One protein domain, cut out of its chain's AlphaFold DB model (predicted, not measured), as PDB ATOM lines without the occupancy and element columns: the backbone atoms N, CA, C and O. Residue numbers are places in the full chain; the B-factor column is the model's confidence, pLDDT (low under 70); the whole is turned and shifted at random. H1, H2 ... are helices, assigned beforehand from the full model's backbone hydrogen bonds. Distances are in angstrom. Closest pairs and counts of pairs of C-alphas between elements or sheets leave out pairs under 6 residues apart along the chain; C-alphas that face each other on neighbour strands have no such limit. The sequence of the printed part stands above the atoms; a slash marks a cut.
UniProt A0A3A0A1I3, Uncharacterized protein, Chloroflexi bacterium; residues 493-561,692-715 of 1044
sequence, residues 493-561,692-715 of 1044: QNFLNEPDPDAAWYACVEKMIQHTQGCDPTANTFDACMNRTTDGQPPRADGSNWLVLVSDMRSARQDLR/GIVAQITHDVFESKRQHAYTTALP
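What this domain is: This is residues 493 to 561 and 692 to 715 of the 1044 residues of an uncharacterized protein of Chloroflexi bacterium (UniProt A0A3A0A1I3). Three helices with nearly parallel lines make a loose, staggered and elongated group: H1 and H4 run opposite ways, loosely side by side, and H3 begins where the last turns of H1 and the first turns of H4 come near each other. Short H2 and the long loop of residues 531 to 551 lie toward the H3 end, while residues 709 to 715, the last part of H4 and the two residues after it, stick out at the other end. The printed part has 93 residues with four named helices, H1, H2, H3 and H4 in chain order, and no named strand; its class is all helix. It is loose, with a radius of gyration of the C-alphas of 15.6 A, and its C-alphas span 55 by 30 by 17 A, only just elongated.

Where its parts are: The printed part begins at Gln 493, and H1 takes residues 501 to 517, 24.4 A from first to last C-alpha, with C-alpha 501 at (386.793, 424.518, 300.236). H2 is residues 526 to 530, 6.1 A long. H3 is residues 552 to 561, 14.3 A long, with C-alpha 552 at (400.078, 440.569, 291.605). After the cut, H4 is residues 692 to 713, 31.2 A long and the longest helix by residues, with C-alpha 713 at (395.376, 408.521, 296.652).

How they stand to each other: H1 and H3 only just touch, with 3 pairs of C-alphas within 8 A, and H1 does so with residue 516 alone. Their closest C-alphas are those of Thr 516 and Arg 554, 6.7 A apart. They run the same way at a shallow tilt of 7 degrees. H1 and H4 are close but not clearly touching, the closest C-alphas being those of Ile 513 and Val 694, 7.2 A apart; they run opposite ways at a shallow tilt of 13 degrees. H3 and H4 are close but not clearly touching at Met 553 and Ile 693, whose C-alphas are the closest at 6.5 A, with a shallow tilt of 16 degrees, opposite ways. H2 is close to H1 but not clearly touching it, the closest C-alphas being those of Thr 516 and Met 530, 7.4 A apart. H2 is likewise close to H3 but not clearly touching it, with the C-alphas of Phe 526 and Arg 561 the closest at 7.9 A. H2 and H4 are apart. In H1, H2, H3 and H4 every O i to N i+4 pair is within hydrogen-bond range.

The domain as a whole: The two C-alphas farthest apart are those of Asn 524 and Pro 715, at 55.6 A. Residues 562 to 691 are not printed, and C-alphas 561 and 692 are 16.7 A apart across the cut. The link from H1 to H2 is short, and that from H2 to H3, 21 residues, is long. The mean pLDDT of the printed part is 73.1, with residues 496 to 503, 541 to 544 and 702 to 715 under 70.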
ATOM      1  N   GLN A 493     391.487 430.612 303.291       70.75
ATOM      2  CA  GLN A 493     390.848 430.690 304.613       70.75
ATOM      3  C   GLN A 493     389.388 431.157 304.529       70.75
ATOM      4  O   GLN A 493     388.549 430.734 305.326       70.75
ATOM      5  N   ASN A 494     389.058 431.975 303.525       73.00
ATOM      6  CA  ASN A 494     387.702 432.481 303.319       73.00
ATOM      7  C   ASN A 494     386.720 431.405 302.832       73.00
ATOM      8  O   ASN A 494     385.510 431.603 302.930       73.00
ATOM      9  N   PHE A 495     387.226 430.271 302.341       71.06
ATOM     10  CA  PHE A 495     386.428 429.175 301.792       71.06
ATOM     11  C   PHE A 495     386.353 427.964 302.731       71.06
ATOM     12  O   PHE A 495     385.688 426.986 302.409       71.06
ATOM     13  N   LEU A 496     386.962 428.021 303.924       55.88
ATOM     14  CA  LEU A 496     386.983 426.894 304.872       55.88
ATOM     15  C   LEU A 496     385.600 426.458 305.374       55.88
ATOM     16  O   LEU A 496     385.451 425.331 305.837       55.88
ATOM     17  N   ASN A 497     384.601 427.340 305.290       58.34
ATOM     18  CA  ASN A 497     383.221 427.040 305.674       58.34
ATOM     19  C   ASN A 497     382.363 426.542 304.496       58.34
ATOM     20  O   ASN A 497     381.170 426.297 304.679       58.34
ATOM     21  N   GLU A 498     382.933 426.427 303.293       54.91
ATOM     22  CA  GLU A 498     382.237 425.896 302.123       54.91
ATOM     23  C   GLU A 498     382.206 424.353 302.150       54.91
ATOM     24  O   GLU A 498     383.117 423.724 302.690       54.91
ATOM     25  N   PRO A 499     381.193 423.707 301.538       46.81
ATOM     26  CA  PRO A 499     381.083 422.242 301.481       46.81
ATOM     27  C   PRO A 499     382.248 421.543 300.762       46.81
ATOM     28  O   PRO A 499     382.466 420.349 300.967       46.81
ATOM     29  N   ASP A 500     382.939 422.271 299.884       60.66
ATOM     30  CA  ASP A 500     384.175 421.867 299.217       60.66
ATOM     31  C   ASP A 500     385.099 423.100 299.122       60.66
ATOM     32  O   ASP A 500     384.996 423.878 298.163       60.66
ATOM     33  N   PRO A 501     385.940 423.334 300.149       65.31
ATOM     34  CA  PRO A 501     386.793 424.518 300.236       65.31
ATOM     35  C   PRO A 501     387.739 424.652 299.042       65.31
ATOM     36  O   PRO A 501     387.914 425.751 298.518       65.31
ATOM     37  N   ASP A 502     388.293 423.530 298.578       63.84
ATOM     38  CA  ASP A 502     389.278 423.499 297.499       63.84
ATOM     39  C   ASP A 502     388.607 423.810 296.157       63.84
ATOM     40  O   ASP A 502     389.079 424.666 295.404       63.84
ATOM     41  N   ALA A 503     387.452 423.199 295.863       68.00
ATOM     42  CA  ALA A 503     386.708 423.501 294.639       68.00
ATOM     43  C   ALA A 503     386.218 424.959 294.597       68.00
ATOM     44  O   ALA A 503     386.319 425.616 293.555       68.00
ATOM     45  N   ALA A 504     385.723 425.484 295.722       72.38
ATOM     46  CA  ALA A 504     385.283 426.873 295.831       72.38
ATOM     47  C   ALA A 504     386.450 427.859 295.651       72.38
ATOM     48  O   ALA A 504     386.324 428.855 294.928       72.38
ATOM     49  N   TRP A 505     387.606 427.552 296.243       81.25
ATOM     50  CA  TRP A 505     388.817 428.352 296.115       81.25
ATOM     51  C   TRP A 505     389.377 428.338 294.686       81.25
ATOM     52  O   TRP A 505     389.611 429.404 294.112       81.25
ATOM     53  N   TYR A 506     389.489 427.173 294.038       79.31
ATOM     54  CA  TYR A 506     389.918 427.106 292.635       79.31
ATOM     55  C   TYR A 506     388.949 427.829 291.691       79.31
ATOM     56  O   TYR A 506     389.392 428.489 290.748       79.31
ATOM     57  N   ALA A 507     387.640 427.770 291.954       79.00
ATOM     58  CA  ALA A 507     386.650 428.526 291.188       79.00
ATOM     59  C   ALA A 507     386.804 430.048 291.375       79.00
ATOM     60  O   ALA A 507     386.565 430.808 290.433       79.00
ATOM     61  N   CYS A 508     387.223 430.513 292.560       82.81
ATOM     62  CA  CYS A 508     387.598 431.912 292.780       82.81
ATOM     63  C   CYS A 508     388.793 432.302 291.904       82.81
ATOM     64  O   CYS A 508     388.724 433.303 291.188       82.81
ATOM     65  N   VAL A 509     389.856 431.491 291.902       83.56
ATOM     66  CA  VAL A 509     391.071 431.749 291.110       83.56
ATOM     67  C   VAL A 509     390.754 431.807 289.612       83.56
ATOM     68  O   VAL A 509     391.189 432.728 288.918       83.56
ATOM     69  N   GLU A 510     389.928 430.891 289.106       80.75
ATOM     70  CA  GLU A 510     389.526 430.873 287.697       80.75
ATOM     71  C   GLU A 510     388.685 432.102 287.312       80.75
ATOM     72  O   GLU A 510     388.950 432.751 286.294       80.75
ATOM     73  N   LYS A 511     387.724 432.496 288.160       82.69
ATOM     74  CA  LYS A 511     386.962 433.741 287.971       82.69
ATOM     75  C   LYS A 511     387.866 434.969 287.994       82.69
ATOM     76  O   LYS A 511     387.670 435.877 287.190       82.69
ATOM     77  N   MET A 512     388.876 434.996 288.861       82.88
ATOM     78  CA  MET A 512     389.845 436.089 288.933       82.88
ATOM     79  C   MET A 512     390.648 436.234 287.637       82.88
ATOM     80  O   MET A 512     390.808 437.358 287.148       82.88
ATOM     81  N   ILE A 513     391.096 435.124 287.042       80.44
ATOM     82  CA  ILE A 513     391.768 435.128 285.732       80.44
ATOM     83  C   ILE A 513     390.827 435.704 284.667       80.44
ATOM     84  O   ILE A 513     391.187 436.662 283.979       80.44
ATOM     85  N   GLN A 514     389.595 435.193 284.580       82.25
ATOM     86  CA  GLN A 514     388.608 435.635 283.589       82.25
ATOM     87  C   GLN A 514     388.247 437.122 283.738       82.25
ATOM     88  O   GLN A 514     388.231 437.865 282.754       82.25
ATOM     89  N   HIS A 515     387.978 437.583 284.962       82.50
ATOM     90  CA  HIS A 515     387.612 438.974 285.234       82.50
ATOM     91  C   HIS A 515     388.764 439.942 284.947       82.50
ATOM     92  O   HIS A 515     388.526 441.013 284.389       82.50
ATOM     93  N   THR A 516     390.007 439.558 285.252       82.50
ATOM     94  CA  THR A 516     391.182 440.416 285.019       82.50
ATOM     95  C   THR A 516     391.577 440.460 283.540       82.50
ATOM     96  O   THR A 516     391.898 441.529 283.016       82.50
ATOM     97  N   GLN A 517     391.502 439.330 282.830       79.44
ATOM     98  CA  GLN A 517     391.739 439.277 281.382       79.44
ATOM     99  C   GLN A 517     390.656 440.013 280.585       79.44
ATOM    100  O   GLN A 517     390.969 440.648 279.576       79.44
ATOM    101  N   GLY A 518     389.404 439.975 281.054       77.31
ATOM    102  CA  GLY A 518     388.270 440.657 280.428       77.31
ATOM    103  C   GLY A 518     388.349 442.189 280.460       77.31
ATOM    104  O   GLY A 518     387.649 442.845 279.688       77.31
ATOM    105  N   CYS A 519     389.203 442.774 281.305       83.25
ATOM    106  CA  CYS A 519     389.454 444.212 281.306       83.25
ATOM    107  C   CYS A 519     390.535 444.573 280.277       83.25
ATOM    108  O   CYS A 519     391.727 444.309 280.474       83.25
ATOM    109  N   ASP A 520     390.110 445.183 279.168       81.25
ATOM    110  CA  ASP A 520     390.988 445.640 278.088       81.25
ATOM    111  C   ASP A 520     391.764 446.911 278.503       81.25
ATOM    112  O   ASP A 520     391.143 447.955 278.709       81.25
ATOM    113  N   PRO A 521     393.105 446.856 278.617       78.75
ATOM    114  CA  PRO A 521     393.961 447.971 279.034       78.75
ATOM    115  C   PRO A 521     393.974 449.133 278.036       78.75
ATOM    116  O   PRO A 521     394.345 450.248 278.403       78.75
ATOM    117  N   THR A 522     393.567 448.898 276.788       74.56
ATOM    118  CA  THR A 522     393.517 449.926 275.740       74.56
ATOM    119  C   THR A 522     392.191 450.687 275.736       74.56
ATOM    120  O   THR A 522     392.102 451.800 275.220       74.56
ATOM    121  N   ALA A 523     391.156 450.138 276.375       76.56
ATOM    122  CA  ALA A 523     389.832 450.737 276.405       76.56
ATOM    123  C   ALA A 523     389.718 451.849 277.461       76.56
ATOM    124  O   ALA A 523     390.202 451.739 278.587       76.56
ATOM    125  N   ASN A 524     388.961 452.903 277.147       76.12
ATOM    126  CA  ASN A 524     388.617 453.962 278.111       76.12
ATOM    127  C   ASN A 524     387.732 453.470 279.270       76.12
ATOM    128  O   ASN A 524     387.556 454.169 280.262       76.12
ATOM    129  N   THR A 525     387.172 452.268 279.146       79.38
ATOM    130  CA  THR A 525     386.375 451.598 280.175       79.38
ATOM    131  C   THR A 525     387.221 450.752 281.130       79.38
ATOM    132  O   THR A 525     386.654 450.175 282.055       79.38
ATOM    133  N   PHE A 526     388.549 450.683 280.956       83.00
ATOM    134  CA  PHE A 526     389.440 449.866 281.789       83.00
ATOM    135  C   PHE A 526     389.295 450.166 283.283       83.00
ATOM    136  O   PHE A 526     389.054 449.257 284.074       83.00
ATOM    137  N   ASP A 527     389.366 451.442 283.668       79.75
ATOM    138  CA  ASP A 527     389.302 451.843 285.078       79.75
ATOM    139  C   ASP A 527     387.924 451.542 285.686       79.75
ATOM    140  O   ASP A 527     387.818 451.178 286.855       79.75
ATOM    141  N   ALA A 528     386.858 451.616 284.883       79.56
ATOM    142  CA  ALA A 528     385.520 451.200 285.296       79.56
ATOM    143  C   ALA A 528     385.397 449.669 285.405       79.56
ATOM    144  O   ALA A 528     384.705 449.176 286.290       79.56
ATOM    145  N   CYS A 529     386.083 448.916 284.538       82.19
ATOM    146  CA  CYS A 529     386.123 447.454 284.552       82.19
ATOM    147  C   CYS A 529     386.879 446.910 285.774       82.19
ATOM    148  O   CYS A 529     386.370 446.031 286.467       82.19
ATOM    149  N   MET A 530     388.048 447.478 286.086       82.50
ATOM    150  CA  MET A 530     388.874 447.080 287.234       82.50
ATOM    151  C   MET A 530     388.252 447.457 288.583       82.50
ATOM    152  O   MET A 530     388.529 446.809 289.588       82.50
ATOM    153  N   ASN A 531     387.397 448.484 288.609       80.75
ATOM    154  CA  ASN A 531     386.683 448.933 289.806       80.75
ATOM    155  C   ASN A 531     385.269 448.346 289.927       80.75
ATOM    156  O   ASN A 531     384.460 448.848 290.709       80.75
ATOM    157  N   ARG A 532     384.944 447.295 289.162       81.38
ATOM    158  CA  ARG A 532     383.681 446.573 289.337       81.38
ATOM    159  C   ARG A 532     383.616 445.975 290.739       81.38
ATOM    160  O   ARG A 532     384.607 445.462 291.260       81.38
ATOM    161  N   THR A 533     382.429 446.013 291.320       78.44
ATOM    162  CA  THR A 533     382.152 445.495 292.656       78.44
ATOM    163  C   THR A 533     381.101 444.399 292.608       78.44
ATOM    164  O   THR A 533     380.294 444.328 291.678       78.44
ATOM    165  N   THR A 534     381.130 443.518 293.602       71.88
ATOM    166  CA  THR A 534     380.187 442.398 293.729       71.88
ATOM    167  C   THR A 534     378.769 442.859 294.079       71.88
ATOM    168  O   THR A 534     377.806 442.186 293.722       71.88
ATOM    169  N   ASP A 535     378.627 444.023 294.721       75.50
ATOM    170  CA  ASP A 535     377.361 444.605 295.190       75.50
ATOM    171  C   ASP A 535     376.864 445.798 294.345       75.50
ATOM    172  O   ASP A 535     375.831 446.396 294.654       75.50
ATOM    173  N   GLY A 536     377.590 446.167 293.283       70.31
ATOM    174  CA  GLY A 536     377.273 447.320 292.433       70.31
ATOM    175  C   GLY A 536     377.454 448.685 293.113       70.31
ATOM    176  O   GLY A 536     377.070 449.703 292.537       70.31
ATOM    177  N   GLN A 537     378.021 448.725 294.323       75.56
ATOM    178  CA  GLN A 537     378.336 449.949 295.067       75.56
ATOM    179  C   GLN A 537     379.777 450.409 294.790       75.56
ATOM    180  O   GLN A 537     380.567 449.641 294.244       75.56
ATOM    181  N   PRO A 538     380.171 451.646 295.149       72.88
ATOM    182  CA  PRO A 538     381.557 452.090 295.003       72.88
ATOM    183  C   PRO A 538     382.553 451.168 295.740       72.88
ATOM    184  O   PRO A 538     382.203 450.630 296.797       72.88
ATOM    185  N   PRO A 539     383.792 450.994 295.235       74.38
ATOM    186  CA  PRO A 539     384.809 450.171 295.887       74.38
ATOM    187  C   PRO A 539     385.097 450.666 297.306       74.38
ATOM    188  O   PRO A 539     385.410 451.840 297.519       74.38
ATOM    189  N   ARG A 540     385.002 449.769 298.286       75.19
ATOM    190  CA  ARG A 540     385.339 450.060 299.682       75.19
ATOM    191  C   ARG A 540     386.852 450.036 299.876       75.19
ATOM    192  O   ARG A 540     387.562 449.312 299.183       75.19
ATOM    193  N   ALA A 541     387.341 450.824 300.832       68.56
ATOM    194  CA  ALA A 541     388.772 450.942 301.128       68.56
ATOM    195  C   ALA A 541     389.387 449.656 301.716       68.56
ATOM    196  O   ALA A 541     390.601 449.498 301.694       68.56
ATOM    197  N   ASP A 542     388.553 448.754 302.234       66.06
ATOM    198  CA  ASP A 542     388.942 447.468 302.818       66.06
ATOM    199  C   ASP A 542     388.986 446.317 301.796       66.06
ATOM    200  O   ASP A 542     389.283 445.187 302.168       66.06
ATOM    201  N   GLY A 543     388.675 446.573 300.520       65.31
ATOM    202  CA  GLY A 543     388.688 445.542 299.477       65.31
ATOM    203  C   GLY A 543     387.492 444.586 299.483       65.31
ATOM    204  O   GLY A 543     387.368 443.767 298.575       65.31
ATOM    205  N   SER A 544     386.585 444.700 300.458       67.12
ATOM    206  CA  SER A 544     385.569 443.677 300.758       67.12
ATOM    207  C   SER A 544     384.497 443.477 299.680       67.12
ATOM    208  O   SER A 544     383.867 442.424 299.630       67.12
ATOM    209  N   ASN A 545     384.273 444.470 298.815       76.06
ATOM    210  CA  ASN A 545     383.281 444.401 297.739       76.06
ATOM    211  C   ASN A 545     383.897 444.379 296.333       76.06
ATOM    212  O   ASN A 545     383.195 444.637 295.359       76.06
ATOM    213  N   TRP A 546     385.198 444.120 296.196       78.81
ATOM    214  CA  TRP A 546     385.882 444.182 294.902       78.81
ATOM    215  C   TRP A 546     385.616 442.921 294.071       78.81
ATOM    216  O   TRP A 546     385.728 441.809 294.575       78.81
ATOM    217  N   LEU A 547     385.280 443.087 292.785       79.81
ATOM    218  CA  LEU A 547     385.118 441.959 291.857       79.81
ATOM    219  C   LEU A 547     386.473 441.416 291.377       79.81
ATOM    220  O   LEU A 547     386.615 440.220 291.155       79.81
ATOM    221  N   VAL A 548     387.460 442.304 291.217       80.56
ATOM    222  CA  VAL A 548     388.859 441.954 290.946       80.56
ATOM    223  C   VAL A 548     389.652 442.221 292.224       80.56
ATOM    224  O   VAL A 548     389.860 443.376 292.591       80.56
ATOM    225  N   LEU A 549     390.062 441.172 292.927       80.50
ATOM    226  CA  LEU A 549     390.779 441.248 294.204       80.50
ATOM    227  C   LEU A 549     392.183 441.873 294.074       80.50
ATOM    228  O   LEU A 549     392.721 442.013 292.974       80.50
ATOM    229  N   VAL A 550     392.761 442.300 295.206       79.44
ATOM    230  CA  VAL A 550     394.166 442.749 295.275       79.44
ATOM    231  C   VAL A 550     395.064 441.543 295.017       79.44
ATOM    232  O   VAL A 550     395.005 440.576 295.768       79.44
ATOM    233  N   SER A 551     395.886 441.604 293.973       83.56
ATOM    234  CA  SER A 551     396.826 440.538 293.627       83.56
ATOM    235  C   SER A 551     397.944 441.045 292.718       83.56
ATOM    236  O   SER A 551     397.828 442.125 292.122       83.56
ATOM    237  N   ASP A 552     399.005 440.254 292.557       83.69
ATOM    238  CA  ASP A 552     400.078 440.569 291.605       83.69
ATOM    239  C   ASP A 552     399.562 440.590 290.160       83.69
ATOM    240  O   ASP A 552     399.953 441.450 289.371       83.69
ATOM    241  N   MET A 553     398.598 439.725 289.823       83.81
ATOM    242  CA  MET A 553     397.938 439.736 288.514       83.81
ATOM    243  C   MET A 553     397.173 441.045 288.261       83.81
ATOM    244  O   MET A 553     397.236 441.598 287.158       83.81
ATOM    245  N   ARG A 554     396.468 441.571 289.273       85.06
ATOM    246  CA  ARG A 554     395.790 442.874 289.181       85.06
ATOM    247  C   ARG A 554     396.799 444.004 288.987       85.06
ATOM    248  O   ARG A 554     396.591 444.841 288.107       85.06
ATOM    249  N   SER A 555     397.872 444.012 289.774       85.31
ATOM    250  CA  SER A 555     398.927 445.030 289.702       85.31
ATOM    251  C   SER A 555     399.600 445.032 288.328       85.31
ATOM    252  O   SER A 555     399.616 446.060 287.653       85.31
ATOM    253  N   ALA A 556     400.003 443.860 287.828       83.44
ATOM    254  CA  ALA A 556     400.598 443.711 286.500       83.44
ATOM    255  C   ALA A 556     399.666 444.199 285.376       83.44
ATOM    256  O   ALA A 556     400.113 444.787 284.389       83.44
ATOM    257  N   ARG A 557     398.346 444.007 285.519       86.75
ATOM    258  CA  ARG A 557     397.364 444.520 284.551       86.75
ATOM    259  C   ARG A 557     397.215 446.046 284.614       86.75
ATOM    260  O   ARG A 557     397.028 446.677 283.573       86.75
ATOM    261  N   GLN A 558     397.309 446.646 285.799       85.69
ATOM    262  CA  GLN A 558     397.294 448.104 285.988       85.69
ATOM    263  C   GLN A 558     398.584 448.772 285.481       85.69
ATOM    264  O   GLN A 558     398.524 449.846 284.875       85.69
ATOM    265  N   ASP A 559     399.735 448.120 285.633       84.56
ATOM    266  CA  ASP A 559     401.005 448.581 285.059       84.56
ATOM    267  C   ASP A 559     400.939 448.619 283.529       84.56
ATOM    268  O   ASP A 559     401.385 449.572 282.887       84.56
ATOM    269  N   LEU A 560     400.282 447.622 282.936       83.00
ATOM    270  CA  LEU A 560     400.064 447.529 281.498       83.00
ATOM    271  C   LEU A 560     399.142 448.646 280.972       83.00
ATOM    272  O   LEU A 560     399.403 449.217 279.910       83.00
ATOM    273  N   ARG A 561     398.120 449.037 281.748       86.75
ATOM    274  CA  ARG A 561     397.314 450.245 281.481       86.75
ATOM    275  C   ARG A 561     398.154 451.517 281.563       86.75
ATOM    276  O   ARG A 561     398.025 452.384 280.703       86.75
ATOM    277  N   GLY A 692     403.008 435.768 281.456       74.25
ATOM    278  CA  GLY A 692     403.831 434.894 282.292       74.25
ATOM    279  C   GLY A 692     403.203 434.621 283.660       74.25
ATOM    280  O   GLY A 692     403.097 433.462 284.043       74.25
ATOM    281  N   ILE A 693     402.704 435.658 284.343       80.12
ATOM    282  CA  ILE A 693     401.998 435.529 285.631       80.12
ATOM    283  C   ILE A 693     400.744 434.661 285.481       80.12
ATOM    284  O   ILE A 693     400.527 433.749 286.272       80.12
ATOM    285  N   VAL A 694     399.931 434.880 284.442       77.56
ATOM    286  CA  VAL A 694     398.728 434.061 284.198       77.56
ATOM    287  C   VAL A 694     399.085 432.597 283.912       77.56
ATOM    288  O   VAL A 694     398.426 431.686 284.421       77.56
ATOM    289  N   ALA A 695     400.123 432.356 283.108       71.62
ATOM    290  CA  ALA A 695     400.600 431.006 282.822       71.62
ATOM    291  C   ALA A 695     401.129 430.312 284.088       71.62
ATOM    292  O   ALA A 695     400.843 429.133 284.289       71.62
ATOM    293  N   GLN A 696     401.831 431.051 284.951       75.94
ATOM    294  CA  GLN A 696     402.323 430.567 286.237       75.94
ATOM    295  C   GLN A 696     401.173 430.215 287.188       75.94
ATOM    296  O   GLN A 696     401.114 429.081 287.634       75.94
ATOM    297  N   ILE A 697     400.178 431.092 287.376       77.56
ATOM    298  CA  ILE A 697     398.983 430.777 288.186       77.56
ATOM    299  C   ILE A 697     398.303 429.498 287.684       77.56
ATOM    300  O   ILE A 697     397.914 428.639 288.469       77.56
ATOM    301  N   THR A 698     398.165 429.347 286.365       71.94
ATOM    302  CA  THR A 698     397.533 428.158 285.773       71.94
ATOM    303  C   THR A 698     398.359 426.889 286.026       71.94
ATOM    304  O   THR A 698     397.792 425.820 286.266       71.94
ATOM    305  N   HIS A 699     399.689 427.000 285.986       74.81
ATOM    306  CA  HIS A 699     400.619 425.917 286.303       74.81
ATOM    307  C   HIS A 699     400.587 425.545 287.789       74.81
ATOM    308  O   HIS A 699     400.457 424.368 288.117       74.81
ATOM    309  N   ASP A 700     400.618 426.531 288.677       73.00
ATOM    310  CA  ASP A 700     400.637 426.319 290.121       73.00
ATOM    311  C   ASP A 700     399.295 425.737 290.587       73.00
ATOM    312  O   ASP A 700     399.271 424.779 291.352       73.00
ATOM    313  N   VAL A 701     398.161 426.198 290.037       73.38
ATOM    314  CA  VAL A 701     396.837 425.581 290.262       73.38
ATOM    315  C   VAL A 701     396.811 424.126 289.785       73.38
ATOM    316  O   VAL A 701     396.212 423.269 290.437       73.38
ATOM    317  N   PHE A 702     397.453 423.815 288.654       63.78
ATOM    318  CA  PHE A 702     397.593 422.435 288.183       63.78
ATOM    319  C   PHE A 702     398.413 421.596 289.172       63.78
ATOM    320  O   PHE A 702     398.031 420.459 289.464       63.78
ATOM    321  N   GLU A 703     399.533 422.131 289.656       62.75
ATOM    322  CA  GLU A 703     400.429 421.439 290.576       62.75
ATOM    323  C   GLU A 703     399.789 421.238 291.952       62.75
ATOM    324  O   GLU A 703     399.829 420.121 292.464       62.75
ATOM    325  N   SER A 704     399.125 422.260 292.488       64.12
ATOM    326  CA  SER A 704     398.341 422.201 293.721       64.12
ATOM    327  C   SER A 704     397.278 421.099 293.633       64.12
ATOM    328  O   SER A 704     397.311 420.159 294.427       64.12
ATOM    329  N   LYS A 705     396.439 421.089 292.583       61.91
ATOM    330  CA  LYS A 705     395.446 420.017 292.357       61.91
ATOM    331  C   LYS A 705     396.081 418.628 292.289       61.91
ATOM    332  O   LYS A 705     395.538 417.672 292.834       61.91
ATOM    333  N   ARG A 706     397.237 418.504 291.627       56.66
ATOM    334  CA  ARG A 706     397.984 417.241 291.520       56.66
ATOM    335  C   ARG A 706     398.489 416.779 292.887       56.66
ATOM    336  O   ARG A 706     398.355 415.603 293.214       56.66
ATOM    337  N   GLN A 707     399.097 417.672 293.661       58.22
ATOM    338  CA  GLN A 707     399.656 417.356 294.974       58.22
ATOM    339  C   GLN A 707     398.542 416.990 295.971       58.22
ATOM    340  O   GLN A 707     398.658 415.958 296.634       58.22
ATOM    341  N   HIS A 708     397.425 417.728 295.981       60.88
ATOM    342  CA  HIS A 708     396.223 417.383 296.752       60.88
ATOM    343  C   HIS A 708     395.648 416.018 296.325       60.88
ATOM    344  O   HIS A 708     395.500 415.139 297.174       60.88
ATOM    345  N   ALA A 709     395.478 415.756 295.021       54.09
ATOM    346  CA  ALA A 709     395.005 414.463 294.505       54.09
ATOM    347  C   ALA A 709     395.908 413.279 294.915       54.09
ATOM    348  O   ALA A 709     395.412 412.241 295.368       54.09
ATOM    349  N   TYR A 710     397.234 413.443 294.830       51.72
ATOM    350  CA  TYR A 710     398.194 412.436 295.291       51.72
ATOM    351  C   TYR A 710     398.083 412.179 296.787       51.72
ATOM    352  O   TYR A 710     398.119 411.018 297.192       51.72
ATOM    353  N   THR A 711     397.909 413.222 297.605       52.28
ATOM    354  CA  THR A 711     397.700 413.017 299.041       52.28
ATOM    355  C   THR A 711     396.425 412.236 299.325       52.28
ATOM    356  O   THR A 711     396.471 411.391 300.211       52.28
ATOM    357  N   THR A 712     395.349 412.409 298.542       48.03
ATOM    358  CA  THR A 712     394.115 411.602 298.626       48.03
ATOM    359  C   THR A 712     394.287 410.141 298.196       48.03
ATOM    360  O   THR A 712     393.624 409.278 298.767       48.03
ATOM    361  N   ALA A 713     395.173 409.853 297.239       41.38
ATOM    362  CA  ALA A 713     395.376 408.521 296.652       41.38
ATOM    363  C   ALA A 713     396.491 407.685 297.317       41.38
ATOM    364  O   ALA A 713     396.764 406.560 296.892       41.38
ATOM    365  N   LEU A 714     397.167 408.210 298.344       45.31
ATOM    366  CA  LEU A 714     398.206 407.462 299.052       45.31
ATOM    367  C   LEU A 714     397.627 406.185 299.684       45.31
ATOM    368  O   LEU A 714     396.546 406.243 300.264       45.31
ATOM    369  N   PRO A 715     398.360 405.051 299.684       39.62
ATOM    370  CA  PRO A 715     397.914 403.811 300.329       39.62
ATOM    371  C   PRO A 715     397.520 403.993 301.796       39.62
ATOM    372  O   PRO A 715     396.676 403.261 302.294       39.62
TER     373      PRO A 715